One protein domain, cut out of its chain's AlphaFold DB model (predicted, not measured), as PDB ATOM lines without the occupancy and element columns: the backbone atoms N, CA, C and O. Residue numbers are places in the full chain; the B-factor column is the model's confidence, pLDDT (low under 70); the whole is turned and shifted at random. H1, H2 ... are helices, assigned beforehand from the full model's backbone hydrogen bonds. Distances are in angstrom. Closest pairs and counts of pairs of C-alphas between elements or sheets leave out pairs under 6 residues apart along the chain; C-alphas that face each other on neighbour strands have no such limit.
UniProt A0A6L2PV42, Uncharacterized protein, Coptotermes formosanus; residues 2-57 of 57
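This is residues 2 to 57 of the 57 residues of an uncharacterized protein of Coptotermes formosanus (UniProt A0A6L2PV42). This is a strung-out chain with no packed core: H1, H2 and H3 follow one another in a row along the longest axis, beside a long first stretch with no named element. That stretch, residues 2 to 19, comes in from one side and turns near Asn 17, and H1 then folds back toward H2. The printed part has 56 residues, three named helices in the order H1, H2, H3 and no named strand; it is all helix by class, though under half of the residues, 25, are in named elements. It is extended, with a radius of gyration of the C-alphas of 16.6 A, and elongated, spanning 50 by 32 by 20 A.

Begin at C-alpha 2, at (1.332, 3.758, 3.685), and go along to C-alpha 20 at (-19.744, 20.452, -12.020). There H1, residues 20 to 33, begins and runs 20.0 A. Next comes H2, residues 36 to 42, 9.9 A long. H3, residues 49 to 52, is 5.4 A long and ends at C-alpha 52, at (17.196, 27.800, -11.716).

Look first at Leu 31 and Phe 37, the closest C-alphas of H1 and H2, 6.6 A apart: the two helices are close but not clearly touching. They run the same way at a steep tilt of 58 degrees. H3 is apart from both H1 and H2. In H1 and H2 every O i to N i+4 pair is within hydrogen-bond range; H3, four residues, is too short for such a pair, and its 1 O i to N i+3 pair is within range.

The C-alphas farthest apart are those of Asn 17 and His 50, 49.9 A. The printed part has no cut; H1 to H2 is a tight link, H2 to H3 a short one. Residues 2 to 10 and 38 to 57 stand free, as do residues 16 to 22, of which 20 to 22 belong to H1. Mean pLDDT of the printed part is 90.8; find the values under 70 at residues 53 to 57, where the chain ends.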
ATOM      1  N   GLY A   2       2.645   3.362   4.207       78.62
ATOM      2  CA  GLY A   2       1.332   3.758   3.685       78.62
ATOM      3  C   GLY A   2       1.182   5.277   3.584       78.62
ATOM      4  O   GLY A   2       2.012   6.028   4.106       78.62
ATOM      5  N   LEU A   3       0.109   5.725   2.934       85.50
ATOM      6  CA  LEU A   3      -0.296   7.130   2.939       85.50
ATOM      7  C   LEU A   3      -0.576   7.559   4.385       85.50
ATOM      8  O   LEU A   3      -1.441   7.002   5.051       85.50
ATOM      9  N   ARG A   4       0.194   8.535   4.877       91.62
ATOM     10  CA  ARG A   4       0.084   9.058   6.251       91.62
ATOM     11  C   ARG A   4      -1.002  10.129   6.414       91.62
ATOM     12  O   ARG A   4      -1.238  10.579   7.526       91.62
ATOM     13  N   HIS A   5      -1.615  10.561   5.314       91.94
ATOM     14  CA  HIS A   5      -2.577  11.660   5.287       91.94
ATOM     15  C   HIS A   5      -3.996  11.142   5.076       91.94
ATOM     16  O   HIS A   5      -4.202  10.156   4.369       91.94
ATOM     17  N   GLN A   6      -4.964  11.848   5.660       94.75
ATOM     18  CA  GLN A   6      -6.379  11.534   5.508       94.75
ATOM     19  C   GLN A   6      -6.838  11.730   4.057       94.75
ATOM     20  O   GLN A   6      -6.500  12.724   3.407       94.75
ATOM     21  N   TYR A   7      -7.636  10.785   3.558       92.94
ATOM     22  CA  TYR A   7      -8.198  10.833   2.210       92.94
ATOM     23  C   TYR A   7      -9.211  11.976   2.054       92.94
ATOM     24  O   TYR A   7      -9.917  12.317   3.000       92.94
ATOM     25  N   PHE A   8      -9.296  12.537   0.844       92.88
ATOM     26  CA  PHE A   8     -10.304  13.532   0.432       92.88
ATOM     27  C   PHE A   8     -10.342  14.843   1.240       92.88
ATOM     28  O   PHE A   8     -11.328  15.573   1.185       92.88
ATOM     29  N   ILE A   9      -9.270  15.172   1.972       93.50
ATOM     30  CA  ILE A   9      -9.151  16.458   2.677       93.50
ATOM     31  C   ILE A   9      -8.430  17.498   1.813       93.50
ATOM     32  O   ILE A   9      -8.933  18.595   1.586       93.50
ATOM     33  N   ALA A  10      -7.242  17.171   1.305       93.62
ATOM     34  CA  ALA A  10      -6.447  18.129   0.543       93.62
ATOM     35  C   ALA A  10      -7.051  18.382  -0.848       93.62
ATOM     36  O   ALA A  10      -7.360  17.432  -1.569       93.62
ATOM     37  N   ARG A  11      -7.160  19.663  -1.240       94.62
ATOM     38  CA  ARG A  11      -7.564  20.124  -2.589       94.62
ATOM     39  C   ARG A  11      -8.854  19.466  -3.108       94.62
ATOM     40  O   ARG A  11      -8.988  19.205  -4.299       94.62
ATOM     41  N   THR A  12      -9.797  19.189  -2.212       96.88
ATOM     42  CA  THR A  12     -11.092  18.579  -2.541       96.88
ATOM     43  C   THR A  12     -12.182  19.649  -2.575       96.88
ATOM     44  O   THR A  12     -12.217  20.528  -1.716       96.88
ATOM     45  N   VAL A  13     -13.066  19.592  -3.575       97.25
ATOM     46  CA  VAL A  13     -14.193  20.522  -3.749       97.25
ATOM     47  C   VAL A  13     -15.488  19.722  -3.851       97.25
ATOM     48  O   VAL A  13     -15.570  18.772  -4.626       97.25
ATOM     49  N   LEU A  14     -16.503  20.115  -3.076       97.94
ATOM     50  CA  LEU A  14     -17.845  19.545  -3.169       97.94
ATOM     51  C   LEU A  14     -18.649  20.245  -4.267       97.94
ATOM     52  O   LEU A  14     -18.610  21.469  -4.398       97.94
ATOM     53  N   VAL A  15     -19.405  19.464  -5.035       98.19
ATOM     54  CA  VAL A  15     -20.270  19.983  -6.097       98.19
ATOM     55  C   VAL A  15     -21.592  20.447  -5.494       98.19
ATOM     56  O   VAL A  15     -22.276  19.682  -4.814       98.19
ATOM     57  N   ARG A  16     -21.981  21.694  -5.772       97.69
ATOM     58  CA  ARG A  16     -23.259  22.256  -5.328       97.69
ATOM     59  C   ARG A  16     -24.289  22.166  -6.448       97.69
ATOM     60  O   ARG A  16     -23.997  22.530  -7.581       97.69
ATOM     61  N   ASN A  17     -25.500  21.703  -6.131       97.44
ATOM     62  CA  ASN A  17     -26.638  21.649  -7.063       97.44
ATOM     63  C   ASN A  17     -26.341  20.904  -8.384       97.44
ATOM     64  O   ASN A  17     -26.900  21.242  -9.421       97.44
ATOM     65  N   GLY A  18     -25.416  19.939  -8.370       97.62
ATOM     66  CA  GLY A  18     -24.982  19.229  -9.578       97.62
ATOM     67  C   GLY A  18     -24.167  20.068 -10.573       97.62
ATOM     68  O   GLY A  18     -23.836  19.567 -11.643       97.62
ATOM     69  N   ASN A  19     -23.805  21.315 -10.245       97.62
ATOM     70  CA  ASN A  19     -23.045  22.190 -11.136       97.62
ATOM     71  C   ASN A  19     -21.543  21.863 -11.097       97.62
ATOM     72  O   ASN A  19     -20.764  22.443 -10.335       97.62
ATOM     73  N   VAL A  20     -21.139  20.902 -11.926       97.94
ATOM     74  CA  VAL A  20     -19.744  20.452 -12.020       97.94
ATOM     75  C   VAL A  20     -18.837  21.535 -12.609       97.94
ATOM     76  O   VAL A  20     -17.712  21.698 -12.140       97.94
ATOM     77  N   ASP A  21     -19.319  22.322 -13.572       98.25
ATOM     78  CA  ASP A  21     -18.515  23.357 -14.232       98.25
ATOM     79  C   ASP A  21     -18.036  24.432 -13.249       98.25
ATOM     80  O   ASP A  21     -16.879  24.863 -13.289       98.25
ATOM     81  N   GLU A  22     -18.909  24.850 -12.329       98.06
ATOM     82  CA  GLU A  22     -18.548  25.782 -11.260       98.06
ATOM     83  C   GLU A  22     -17.488  25.180 -10.325       98.06
ATOM     84  O   GLU A  22     -16.477  25.829 -10.035       98.06
ATOM     85  N   ALA A  23     -17.670  23.926  -9.904       98.38
ATOM     86  CA  ALA A  23     -16.719  23.231  -9.038       98.38
ATOM     87  C   ALA A  23     -15.338  23.072  -9.706       98.38
ATOM     88  O   ALA A  23     -14.305  23.290  -9.063       98.38
ATOM     89  N   VAL A  24     -15.303  22.768 -11.007       98.31
ATOM     90  CA  VAL A  24     -14.061  22.645 -11.789       98.31
ATOM     91  C   VAL A  24     -13.359  24.000 -11.940       98.31
ATOM     92  O   VAL A  24     -12.137  24.098 -11.801       98.31
ATOM     93  N   ARG A  25     -14.104  25.087 -12.162       98.00
ATOM     94  CA  ARG A  25     -13.516  26.439 -12.163       98.00
ATOM     95  C   ARG A  25     -12.935  26.802 -10.798       98.00
ATOM     96  O   ARG A  25     -11.848  27.379 -10.730       98.00
ATOM     97  N   LEU A  26     -13.625  26.435  -9.717       98.06
ATOM     98  CA  LEU A  26     -13.165  26.687  -8.357       98.06
ATOM     99  C   LEU A  26     -11.855  25.952  -8.054       98.06
ATOM    100  O   LEU A  26     -10.906  26.593  -7.596       98.06
ATOM    101  N   ILE A  27     -11.774  24.646  -8.334       97.81
ATOM    102  CA  ILE A  27     -10.555  23.871  -8.063       97.81
ATOM    103  C   ILE A  27      -9.378  24.354  -8.918       97.81
ATOM    104  O   ILE A  27      -8.277  24.508  -8.395       97.81
ATOM    105  N   ASN A  28      -9.608  24.712 -10.187       97.81
ATOM    106  CA  ASN A  28      -8.565  25.282 -11.044       97.81
ATOM    107  C   ASN A  28      -7.990  26.579 -10.465       97.81
ATOM    108  O   ASN A  28      -6.776  26.781 -10.479       97.81
ATOM    109  N   ARG A  29      -8.837  27.443  -9.895       97.69
ATOM    110  CA  ARG A  29      -8.383  28.664  -9.219       97.69
ATOM    111  C   ARG A  29      -7.561  28.365  -7.961       97.69
ATOM    112  O   ARG A  29      -6.562  29.040  -7.736       97.69
ATOM    113  N   ILE A  30      -7.955  27.369  -7.161       97.75
ATOM    114  CA  ILE A  30      -7.199  26.943  -5.967       97.75
ATOM    115  C   ILE A  30      -5.807  26.443  -6.378       97.75
ATOM    116  O   ILE A  30      -4.804  26.956  -5.889       97.75
ATOM    117  N   LEU A  31      -5.742  25.520  -7.342       97.69
ATOM    118  CA  LEU A  31      -4.484  24.951  -7.838       97.69
ATOM    119  C   LEU A  31      -3.569  26.002  -8.481       97.69
ATOM    120  O   LEU A  31      -2.350  25.931  -8.331       97.69
ATOM    121  N   GLY A  32      -4.152  26.979  -9.181       97.25
ATOM    122  CA  GLY A  32      -3.417  28.115  -9.732       97.25
ATOM    123  C   GLY A  32      -2.819  29.001  -8.642       97.25
ATOM    124  O   GLY A  32      -1.640  29.334  -8.712       97.25
ATOM    125  N   LYS A  33      -3.595  29.332  -7.600       96.94
ATOM    126  CA  LYS A  33      -3.124  30.155  -6.474       96.94
ATOM    127  C   LYS A  33      -2.015  29.473  -5.667       96.94
ATOM    128  O   LYS A  33      -1.117  30.150  -5.183       96.94
ATOM    129  N   GLU A  34      -2.069  28.151  -5.532       96.62
ATOM    130  CA  GLU A  34      -1.035  27.353  -4.858       96.62
ATOM    131  C   GLU A  34       0.206  27.097  -5.734       96.62
ATOM    132  O   GLU A  34       1.160  26.469  -5.277       96.62
ATOM    133  N   GLY A  35       0.212  27.539  -6.998       96.38
ATOM    134  CA  GLY A  35       1.336  27.325  -7.914       96.38
ATOM    135  C   GLY A  35       1.532  25.864  -8.337       96.38
ATOM    136  O   GLY A  35       2.563  25.522  -8.917       96.38
ATOM    137  N   ILE A  36       0.547  24.988  -8.095       96.81
ATOM    138  CA  ILE A  36       0.645  23.549  -8.389       96.81
ATOM    139  C   ILE A  36       0.876  23.305  -9.879       96.81
ATOM    140  O   ILE A  36       1.649  22.424 -10.249       96.81
ATOM    141  N   PHE A  37       0.239  24.093 -10.746       96.31
ATOM    142  CA  PHE A  37       0.437  23.949 -12.187       96.31
ATOM    143  C   PHE A  37       1.859  24.317 -12.622       96.31
ATOM    144  O   PHE A  37       2.402  23.679 -13.523       96.31
ATOM    145  N   ASP A  38       2.482  25.302 -11.978       94.25
ATOM    146  CA  ASP A  38       3.846  25.717 -12.309       94.25
ATOM    147  C   ASP A  38       4.867  24.733 -11.764       94.25
ATOM    148  O   ASP A  38       5.776  24.328 -12.493       94.25
ATOM    149  N   GLN A  39       4.658  24.258 -10.534       94.38
ATOM    150  CA  GLN A  39       5.437  23.161  -9.976       94.38
ATOM    151  C   GLN A  39       5.362  21.936 -10.889       94.38
ATOM    152  O   GLN A  39       6.403  21.445 -11.314       94.38
ATOM    153  N   TYR A  40       4.154  21.504 -11.266       95.25
ATOM    154  CA  TYR A  40       3.950  20.375 -12.174       95.25
ATOM    155  C   TYR A  40       4.720  20.553 -13.486       95.25
ATOM    156  O   TYR A  40       5.386  19.625 -13.937       95.25
ATOM    157  N   ARG A  41       4.675  21.747 -14.093       93.69
ATOM    158  CA  ARG A  41       5.390  22.022 -15.348       93.69
ATOM    159  C   ARG A  41       6.907  21.944 -15.190       93.69
ATOM    160  O   ARG A  41       7.526  21.380 -16.094       93.69
ATOM    161  N   ARG A  42       7.462  22.486 -14.098       90.62
ATOM    162  CA  ARG A  42       8.907  22.511 -13.796       90.62
ATOM    163  C   ARG A  42       9.441  21.132 -13.420       90.62
ATOM    164  O   ARG A  42      10.491  20.731 -13.896       90.62
ATOM    165  N   THR A  43       8.685  20.350 -12.649       93.50
ATOM    166  CA  THR A  43       9.119  19.014 -12.205       93.50
ATOM    167  C   THR A  43       9.005  17.933 -13.281       93.50
ATOM    168  O   THR A  43       9.313  16.778 -13.002       93.50
ATOM    169  N   ARG A  44       8.564  18.262 -14.507       93.50
ATOM    170  CA  ARG A  44       8.550  17.305 -15.632       93.50
ATOM    171  C   ARG A  44       9.949  16.869 -16.052       93.50
ATOM    172  O   ARG A  44      10.114  15.740 -16.503       93.50
ATOM    173  N   TYR A  45      10.936  17.749 -15.914       92.81
ATOM    174  CA  TYR A  45      12.323  17.472 -16.264       92.81
ATOM    175  C   TYR A  45      13.245  17.962 -15.155       92.81
ATOM    176  O   TYR A  45      12.917  18.881 -14.412       92.81
ATOM    177  N   TYR A  46      14.422  17.352 -15.047       92.31
ATOM    178  CA  TYR A  46      15.440  17.844 -14.131       92.31
ATOM    179  C   TYR A  46      15.994  19.188 -14.621       92.31
ATOM    180  O   TYR A  46      16.587  19.278 -15.700       92.31
ATOM    181  N   GLU A  47      15.849  20.222 -13.799       88.56
ATOM    182  CA  GLU A  47      16.468  21.524 -14.015       88.56
ATOM    183  C   GLU A  47      17.796  21.584 -13.251       88.56
ATOM    184  O   GLU A  47      17.852  21.409 -12.034       88.56
ATOM    185  N   LYS A  48      18.900  21.806 -13.977       90.62
ATOM    186  CA  LYS A  48      20.227  21.915 -13.356       90.62
ATOM    187  C   LYS A  48      20.264  23.138 -12.423       90.62
ATOM    188  O   LYS A  48      19.826  24.200 -12.861       90.62
ATOM    189  N   PRO A  49      20.875  23.061 -11.223       88.38
ATOM    190  CA  PRO A  49      20.876  24.145 -10.236       88.38
ATOM    191  C   PRO A  49      21.286  25.519 -10.786       88.38
ATOM    192  O   PRO A  49      20.639  26.517 -10.502       88.38
ATOM    193  N   HIS A  50      22.299  25.579 -11.653       86.50
ATOM    194  CA  HIS A  50      22.755  26.833 -12.267       86.50
ATOM    195  C   HIS A  50      21.764  27.457 -13.265       86.50
ATOM    196  O   HIS A  50      21.929  28.614 -13.629       86.50
ATOM    197  N   LYS A  51      20.752  26.712 -13.733       84.00
ATOM    198  CA  LYS A  51      19.690  27.222 -14.617       84.00
ATOM    199  C   LYS A  51      18.497  27.792 -13.844       84.00
ATOM    200  O   LYS A  51      17.758  28.585 -14.407       84.00
ATOM    201  N   VAL A  52      18.314  27.380 -12.588       78.69
ATOM    202  CA  VAL A  52      17.196  27.800 -11.716       78.69
ATOM    203  C   VAL A  52      17.595  28.861 -10.693       78.69
ATOM    204  O   VAL A  52      16.751  29.644 -10.278       78.69
ATOM    205  N   MET A  53      18.864  28.894 -10.277       64.69
ATOM    206  CA  MET A  53      19.345  29.751  -9.183       64.69
ATOM    207  C   MET A  53      19.712  31.180  -9.619       64.69
ATOM    208  O   MET A  53      20.066  31.996  -8.776       64.69
ATOM    209  N   TRP A  54      19.640  31.504 -10.913       49.53
ATOM    210  CA  TRP A  54      19.932  32.851 -11.407       49.53
ATOM    211  C   TRP A  54      18.640  33.642 -11.631       49.53
ATOM    212  O   TRP A  54      18.072  33.619 -12.722       49.53
ATOM    213  N   ASN A  55      18.189  34.341 -10.587       57.03
ATOM    214  CA  ASN A  55      17.277  35.477 -10.706       57.03
ATOM    215  C   ASN A  55      18.039  36.714 -10.201       57.03
ATOM    216  O   ASN A  55      18.145  36.880  -8.986       57.03
ATOM    217  N   PRO A  56      18.659  37.513 -11.091       55.06
ATOM    218  CA  PRO A  56      19.284  38.771 -10.714       55.06
ATOM    219  C   PRO A  56      18.174  39.803 -10.498       55.06
ATOM    220  O   PRO A  56      17.852  40.576 -11.399       55.06
ATOM    221  N   GLU A  57      17.537  39.749  -9.334       53.78
ATOM    222  CA  GLU A  57      16.997  40.968  -8.728       53.78
ATOM    223  C   GLU A  57      18.132  41.708  -8.019       53.78
ATOM    224  O   GLU A  57      18.923  41.035  -7.315       53.78
TER     225      GLU A  57